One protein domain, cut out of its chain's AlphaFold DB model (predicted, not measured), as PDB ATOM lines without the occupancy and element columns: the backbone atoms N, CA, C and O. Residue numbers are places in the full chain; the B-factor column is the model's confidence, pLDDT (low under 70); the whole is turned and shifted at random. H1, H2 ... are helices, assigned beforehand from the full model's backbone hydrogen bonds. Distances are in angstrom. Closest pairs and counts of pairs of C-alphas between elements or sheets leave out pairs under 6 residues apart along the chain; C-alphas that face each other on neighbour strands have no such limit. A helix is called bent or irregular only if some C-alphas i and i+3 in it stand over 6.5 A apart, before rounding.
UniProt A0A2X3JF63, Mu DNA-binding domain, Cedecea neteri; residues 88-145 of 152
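What this domain is: This is residues 88 to 145 of the 152 residues of the protein "Mu DNA-binding domain" of Cedecea neteri (UniProt A0A2X3JF63). Two long helices, H1 and H3, form the arms of an open V-like frame, and the short helix H2 makes its corner. The space between the arms is empty: H1 meets H2 only at the corner, and H3 runs away from it with no helix beside it. The printed part has 58 residues with three named helices, H1, H2 and H3 in that order, and no named strand; the class is all helix. The whole is loose, with a radius of gyration of the C-alphas of 14.7 A, and the C-alphas span 37 by 32 by 23 A along their three main axes.

How they stand to each other: H1, residues 88 to 107, begins the printed part, and its residues 88 to 101 stand free. A tight link of one residue, Cys 108, leads to H2, residues 109 to 117. H1 and H2 only just touch, with 3 pairs of C-alphas within 8 A, and they touch only at the corner by their link. H1 does so with residues 105 to 106 alone, and the closest C-alphas are those of Met 105 and Leu 112, 5.2 A apart. The lines of H1 and H2 stand at a steep tilt of 65 degrees, opposite ways, with their centres 17.1 A apart. A tight link of three residues, 118 to 120, leads to H3, residues 121 to 144. H2 and H3 are apart, but only just, their closest C-alphas being 8.5 A from each other. H1 and H3 are apart, and H3 touches no helix. In H1, H2 and H3 every O i to N i+4 pair is within hydrogen-bond range.

Where its parts are: H1 starts at C-alpha 88, at (60.814, 25.115, 24.428), and measures 28.8 A from first to last C-alpha. H2 measures 12.3 A, from C-alpha 109 at (90.434, 16.487, 31.030) to C-alpha 117. H3 is the longest helix, with 24 residues and 34.7 A from first to last C-alpha, and ends at C-alpha 144 at (81.343, 46.782, 16.937). No helix is bent or irregular.

The domain as a whole: The two C-alphas farthest apart are those of Ser 118 and Ser 145, 38.2 A, while the first and last printed C-alphas, of Ala 88 and Ser 145, are 29.5 A apart. Residues 125 to 145, of which 125 to 144 belong to H3, stand free. The printed part has no cut, and both links are tight. The mean pLDDT of the printed part is 91.2, and residue 145 is the one printed residue under 70.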
ATOM      1  N   ALA A  88      59.922  24.236  23.671       70.88
ATOM      2  CA  ALA A  88      60.814  25.115  24.428       70.88
ATOM      3  C   ALA A  88      61.348  24.492  25.737       70.88
ATOM      4  O   ALA A  88      62.524  24.641  26.064       70.88
ATOM      5  N   ALA A  89      60.518  23.763  26.482       72.88
ATOM      6  CA  ALA A  89      60.912  23.082  27.711       72.88
ATOM      7  C   ALA A  89      61.843  21.890  27.431       72.88
ATOM      8  O   ALA A  89      62.809  21.694  28.168       72.88
ATOM      9  N   LYS A  90      61.617  21.138  26.341       75.25
ATOM     10  CA  LYS A  90      62.545  20.078  25.897       75.25
ATOM     11  C   LYS A  90      63.896  20.655  25.480       75.25
ATOM     12  O   LYS A  90      64.923  20.184  25.955       75.25
ATOM     13  N   ALA A  91      63.900  21.712  24.665       80.44
ATOM     14  CA  ALA A  91      65.130  22.386  24.249       80.44
ATOM     15  C   ALA A  91      65.917  22.953  25.445       80.44
ATOM     16  O   ALA A  91      67.144  22.847  25.497       80.44
ATOM     17  N   ARG A  92      65.214  23.507  26.442       82.00
ATOM     18  CA  ARG A  92      65.826  24.007  27.679       82.00
ATOM     19  C   ARG A  92      66.410  22.878  28.527       82.00
ATOM     20  O   ARG A  92      67.530  23.019  29.006       82.00
ATOM     21  N   ALA A  93      65.690  21.768  28.691       83.19
ATOM     22  CA  ALA A  93      66.186  20.596  29.410       83.19
ATOM     23  C   ALA A  93      67.424  19.992  28.730       83.19
ATOM     24  O   ALA A  93      68.392  19.657  29.407       83.19
ATOM     25  N   GLU A  94      67.428  19.920  27.400       88.56
ATOM     26  CA  GLU A  94      68.572  19.419  26.638       88.56
ATOM     27  C   GLU A  94      69.781  20.355  26.746       88.56
ATOM     28  O   GLU A  94      70.888  19.912  27.039       88.56
ATOM     29  N   SER A  95      69.563  21.670  26.644       86.44
ATOM     30  CA  SER A  95      70.622  22.668  26.847       86.44
ATOM     31  C   SER A  95      71.232  22.592  28.251       86.44
ATOM     32  O   SER A  95      72.441  22.755  28.408       86.44
ATOM     33  N   LEU A  96      70.409  22.325  29.273       88.94
ATOM     34  CA  LEU A  96      70.859  22.121  30.653       88.94
ATOM     35  C   LEU A  96      71.674  20.832  30.810       88.94
ATOM     36  O   LEU A  96      72.685  20.830  31.502       88.94
ATOM     37  N   ARG A  97      71.273  19.734  30.162       92.31
ATOM     38  CA  ARG A  97      72.055  18.487  30.179       92.31
ATOM     39  C   ARG A  97      73.421  18.679  29.536       92.31
ATOM     40  O   ARG A  97      74.427  18.316  30.138       92.31
ATOM     41  N   VAL A  98      73.453  19.309  28.362       90.06
ATOM     42  CA  VAL A  98      74.698  19.610  27.645       90.06
ATOM     43  C   VAL A  98      75.598  20.525  28.476       90.06
ATOM     44  O   VAL A  98      76.796  20.277  28.567       90.06
ATOM     45  N   SER A  99      75.056  21.561  29.127       91.31
ATOM     46  CA  SER A  99      75.870  22.459  29.957       91.31
ATOM     47  C   SER A  99      76.467  21.757  31.178       91.31
ATOM     48  O   SER A  99      77.634  21.991  31.497       91.31
ATOM     49  N   VAL A 100      75.709  20.863  31.819       93.06
ATOM     50  CA  VAL A 100      76.200  20.032  32.927       93.06
ATOM     51  C   VAL A 100      77.289  19.073  32.447       93.06
ATOM     52  O   VAL A 100      78.336  18.987  33.084       93.06
ATOM     53  N   GLU A 101      77.094  18.388  31.315       92.56
ATOM     54  CA  GLU A 101      78.111  17.482  30.766       92.56
ATOM     55  C   GLU A 101      79.402  18.236  30.413       92.56
ATOM     56  O   GLU A 101      80.494  17.794  30.777       92.56
ATOM     57  N   LEU A 102      79.297  19.413  29.786       91.44
ATOM     58  CA  LEU A 102      80.454  20.259  29.483       91.44
ATOM     59  C   LEU A 102      81.210  20.681  30.746       91.44
ATOM     60  O   LEU A 102      82.439  20.707  30.745       91.44
ATOM     61  N   GLU A 103      80.501  20.995  31.828       94.50
ATOM     62  CA  GLU A 103      81.133  21.356  33.098       94.50
ATOM     63  C   GLU A 103      81.899  20.180  33.716       94.50
ATOM     64  O   GLU A 103      83.004  20.352  34.230       94.50
ATOM     65  N   VAL A 104      81.360  18.964  33.602       94.81
ATOM     66  CA  VAL A 104      82.068  17.742  34.009       94.81
ATOM     67  C   VAL A 104      83.334  17.543  33.171       94.81
ATOM     68  O   VAL A 104      84.400  17.282  33.730       94.81
ATOM     69  N   MET A 105      83.254  17.723  31.849       93.56
ATOM     70  CA  MET A 105      84.418  17.598  30.960       93.56
ATOM     71  C   MET A 105      85.505  18.641  31.260       93.56
ATOM     72  O   MET A 105      86.686  18.312  31.220       93.56
ATOM     73  N   ARG A 106      85.132  19.878  31.620       93.31
ATOM     74  CA  ARG A 106      86.093  20.921  32.032       93.31
ATOM     75  C   ARG A 106      86.856  20.552  33.300       93.31
ATOM     76  O   ARG A 106      88.028  20.888  33.419       93.31
ATOM     77  N   LYS A 107      86.197  19.871  34.243       96.06
ATOM     78  CA  LYS A 107      86.808  19.434  35.508       96.06
ATOM     79  C   LYS A 107      87.653  18.169  35.362       96.06
ATOM     80  O   LYS A 107      88.533  17.942  36.186       96.06
ATOM     81  N   CYS A 108      87.400  17.346  34.343       95.88
ATOM     82  CA  CYS A 108      88.118  16.094  34.115       95.88
ATOM     83  C   CYS A 108      88.630  15.990  32.663       95.88
ATOM     84  O   CYS A 108      87.938  15.430  31.805       95.88
ATOM     85  N   PRO A 109      89.861  16.470  32.382       92.12
ATOM     86  CA  PRO A 109      90.434  16.487  31.030       92.12
ATOM     87  C   PRO A 109      90.514  15.110  30.357       92.12
ATOM     88  O   PRO A 109      90.266  14.996  29.161       92.12
ATOM     89  N   ALA A 110      90.743  14.038  31.121       94.38
ATOM     90  CA  ALA A 110      90.773  12.677  30.579       94.38
ATOM     91  C   ALA A 110      89.429  12.250  29.948       94.38
ATOM     92  O   ALA A 110      89.397  11.512  28.961       94.38
ATOM     93  N   LEU A 111      88.295  12.722  30.487       93.94
ATOM     94  CA  LEU A 111      86.979  12.468  29.889       93.94
ATOM     95  C   LEU A 111      86.790  13.253  28.590       93.94
ATOM     96  O   LEU A 111      86.191  12.726  27.650       93.94
ATOM     97  N   LEU A 112      87.314  14.479  28.530       92.81
ATOM     98  CA  LEU A 112      87.305  15.292  27.319       92.81
ATOM     99  C   LEU A 112      88.117  14.617  26.205       92.81
ATOM    100  O   LEU A 112      87.601  14.431  25.107       92.81
ATOM    101  N   GLU A 113      89.342  14.184  26.495       93.62
ATOM    102  CA  GLU A 113      90.212  13.495  25.531       93.62
ATOM    103  C   GLU A 113      89.564  12.218  24.992       93.62
ATOM    104  O   GLU A 113      89.518  12.001  23.779       93.62
ATOM    105  N   ARG A 114      88.964  11.409  25.873       94.25
ATOM    106  CA  ARG A 114      88.223  10.209  25.468       94.25
ATOM    107  C   ARG A 114      87.068  10.538  24.521       94.25
ATOM    108  O   ARG A 114      86.843   9.812  23.555       94.25
ATOM    109  N   ARG A 115      86.315  11.604  24.802       91.75
ATOM    110  CA  ARG A 115      85.200  12.051  23.953       91.75
ATOM    111  C   ARG A 115      85.705  12.547  22.600       91.75
ATOM    112  O   ARG A 115      85.161  12.122  21.585       91.75
ATOM    113  N   LEU A 116      86.775  13.344  22.573       92.19
ATOM    114  CA  LEU A 116      87.418  13.805  21.337       92.19
ATOM    115  C   LEU A 116      87.934  12.637  20.485       92.19
ATOM    116  O   LEU A 116      87.775  12.651  19.265       92.19
ATOM    117  N   GLY A 117      88.492  11.606  21.125       93.88
ATOM    118  CA  GLY A 117      88.940  10.382  20.459       93.88
ATOM    119  C   GLY A 117      87.808   9.535  19.867       93.88
ATOM    120  O   GLY A 117      88.059   8.749  18.961       93.88
ATOM    121  N   SER A 118      86.568   9.707  20.337       95.00
ATOM    122  CA  SER A 118      85.391   8.986  19.823       95.00
ATOM    123  C   SER A 118      84.670   9.682  18.662       95.00
ATOM    124  O   SER A 118      83.754   9.098  18.086       95.00
ATOM    125  N   LEU A 119      85.051  10.920  18.326       95.12
ATOM    126  CA  LEU A 119      84.437  11.670  17.229       95.12
ATOM    127  C   LEU A 119      84.931  11.171  15.870       95.12
ATOM    128  O   LEU A 119      86.119  10.900  15.687       95.12
ATOM    129  N   THR A 120      84.026  11.121  14.893       97.62
ATOM    130  CA  THR A 120      84.387  10.849  13.497       97.62
ATOM    131  C   THR A 120      85.048  12.067  12.853       97.62
ATOM    132  O   THR A 120      84.863  13.205  13.291       97.62
ATOM    133  N   ASP A 121      85.779  11.859  11.757       96.75
ATOM    134  CA  ASP A 121      86.441  12.958  11.043       96.75
ATOM    135  C   ASP A 121      85.446  13.991  10.508       96.75
ATOM    136  O   ASP A 121      85.690  15.191  10.603       96.75
ATOM    137  N   SER A 122      84.273  13.549  10.046       96.88
ATOM    138  CA  SER A 122      83.201  14.454   9.617       96.88
ATOM    139  C   SER A 122      82.670  15.306  10.777       96.88
ATOM    140  O   SER A 122      82.473  16.512  10.622       96.88
ATOM    141  N   GLN A 123      82.488  14.718  11.964       96.38
ATOM    142  CA  GLN A 123      82.065  15.466  13.151       96.38
ATOM    143  C   GLN A 123      83.116  16.500  13.571       96.38
ATOM    144  O   GLN A 123      82.747  17.619  13.933       96.38
ATOM    145  N   ARG A 124      84.408  16.155  13.475       95.69
ATOM    146  CA  ARG A 124      85.519  17.083  13.732       95.69
ATOM    147  C   ARG A 124      85.530  18.244  12.741       95.69
ATOM    148  O   ARG A 124      85.492  19.388  13.171       95.69
ATOM    149  N   GLN A 125      85.432  17.967  11.441       96.44
ATOM    150  CA  GLN A 125      85.369  19.007  10.405       96.44
ATOM    151  C   GLN A 125      84.193  19.974  10.611       96.44
ATOM    152  O   GLN A 125      84.347  21.189  10.481       96.44
ATOM    153  N   ILE A 126      83.016  19.455  10.973       97.25
ATOM    154  CA  ILE A 126      81.847  20.291  11.278       97.25
ATOM    155  C   ILE A 126      82.100  21.148  12.524       97.25
ATOM    156  O   ILE A 126      81.716  22.319  12.551       97.25
ATOM    157  N   ALA A 127      82.717  20.580  13.564       94.25
ATOM    158  CA  ALA A 127      83.054  21.316  14.777       94.25
ATOM    159  C   ALA A 127      84.059  22.443  14.490       94.25
ATOM    160  O   ALA A 127      83.810  23.575  14.902       94.25
ATOM    161  N   ASP A 128      85.112  22.171  13.718       96.44
ATOM    162  CA  ASP A 128      86.127  23.157  13.335       96.44
ATOM    163  C   ASP A 128      85.513  24.312  12.535       96.44
ATOM    164  O   ASP A 128      85.724  25.484  12.859       96.44
ATOM    165  N   ALA A 129      84.659  24.001  11.553       97.56
ATOM    166  CA  ALA A 129      83.939  25.010  10.779       97.56
ATOM    167  C   ALA A 129      83.034  25.885  11.666       97.56
ATOM    168  O   ALA A 129      82.987  27.108  11.516       97.56
ATOM    169  N   ARG A 130      82.330  25.280  12.633       97.56
ATOM    170  CA  ARG A 130      81.489  26.020  13.590       97.56
ATOM    171  C   ARG A 130      82.319  26.909  14.507       97.56
ATOM    172  O   ARG A 130      81.916  28.040  14.765       97.56
ATOM    173  N   ILE A 131      83.459  26.422  14.992       96.69
ATOM    174  CA  ILE A 131      84.366  27.203  15.838       96.69
ATOM    175  C   ILE A 131      84.889  28.413  15.062       96.69
ATOM    176  O   ILE A 131      84.839  29.517  15.599       96.69
ATOM    177  N   ALA A 132      85.294  28.246  13.800       97.38
ATOM    178  CA  ALA A 132      85.737  29.354  12.953       97.38
ATOM    179  C   ALA A 132      84.672  30.460  12.842       97.38
ATOM    180  O   ALA A 132      84.967  31.634  13.064       97.38
ATOM    181  N   LEU A 133      83.408  30.090  12.606       97.06
ATOM    182  CA  LEU A 133      82.300  31.052  12.577       97.06
ATOM    183  C   LEU A 133      82.106  31.760  13.924       97.06
ATOM    184  O   LEU A 133      81.908  32.971  13.966       97.06
ATOM    185  N   VAL A 134      82.171  31.023  15.037       96.38
ATOM    186  CA  VAL A 134      82.037  31.604  16.383       96.38
ATOM    187  C   VAL A 134      83.166  32.592  16.677       96.38
ATOM    188  O   VAL A 134      82.913  33.629  17.290       96.38
ATOM    189  N   LEU A 135      84.395  32.302  16.243       94.81
ATOM    190  CA  LEU A 135      85.532  33.206  16.402       94.81
ATOM    191  C   LEU A 135      85.318  34.514  15.632       94.81
ATOM    192  O   LEU A 135      85.480  35.581  16.222       94.81
ATOM    193  N   GLU A 136      84.858  34.445  14.380       94.56
ATOM    194  CA  GLU A 136      84.542  35.643  13.592       94.56
ATOM    195  C   GLU A 136      83.389  36.450  14.192       94.56
ATOM    196  O   GLU A 136      83.476  37.673  14.305       94.56
ATOM    197  N   VAL A 137      82.331  35.785  14.665       93.88
ATOM    198  CA  VAL A 137      81.229  36.465  15.359       93.88
ATOM    199  C   VAL A 137      81.742  37.185  16.607       93.88
ATOM    200  O   VAL A 137      81.395  38.344  16.824       93.88
ATOM    201  N   ARG A 138      82.600  36.547  17.416       89.75
ATOM    202  CA  ARG A 138      83.189  37.197  18.601       89.75
ATOM    203  C   ARG A 138      84.091  38.370  18.220       89.75
ATOM    204  O   ARG A 138      84.040  39.388  18.903       89.75
ATOM    205  N   ARG A 139      84.876  38.249  17.144       90.62
ATOM    206  CA  ARG A 139      85.712  39.337  16.618       90.62
ATOM    207  C   ARG A 139      84.857  40.553  16.261       90.62
ATOM    208  O   ARG A 139      85.086  41.633  16.797       90.62
ATOM    209  N   LEU A 140      83.810  40.351  15.461       89.88
ATOM    210  CA  LEU A 140      82.882  41.412  15.063       89.88
ATOM    211  C   LEU A 140      82.129  42.015  16.257       89.88
ATOM    212  O   LEU A 140      81.958  43.229  16.321       89.88
ATOM    213  N   MET A 141      81.699  41.200  17.227       88.25
ATOM    214  CA  MET A 141      81.040  41.702  18.441       88.25
ATOM    215  C   MET A 141      81.952  42.621  19.259       88.25
ATOM    216  O   MET A 141      81.480  43.641  19.760       88.25
ATOM    217  N   ASN A 142      83.237  42.272  19.377       86.06
ATOM    218  CA  ASN A 142      84.224  43.073  20.099       86.06
ATOM    219  C   ASN A 142      84.545  44.382  19.361       86.06
ATOM    220  O   ASN A 142      84.633  45.428  19.997       86.06
ATOM    221  N   GLU A 143      84.687  44.337  18.034       85.94
ATOM    222  CA  GLU A 143      84.977  45.517  17.203       85.94
ATOM    223  C   GLU A 143      83.794  46.495  17.133       85.94
ATOM    224  O   GLU A 143      83.993  47.707  17.106       85.94
ATOM    225  N   LEU A 144      82.558  45.985  17.138       77.75
ATOM    226  CA  LEU A 144      81.343  46.782  16.937       77.75
ATOM    227  C   LEU A 144      80.566  47.081  18.231       77.75
ATOM    228  O   LEU A 144      79.479  47.652  18.163       77.75
ATOM    229  N   SER A 145      81.079  46.690  19.408       69.06
ATOM    230  CA  SER A 145      80.395  46.837  20.712       69.06
ATOM    231  C   SER A 145      78.935  46.346  20.699       69.06
ATOM    232  O   SER A 145      78.049  46.910  21.347       69.06
TER     233      SER A 145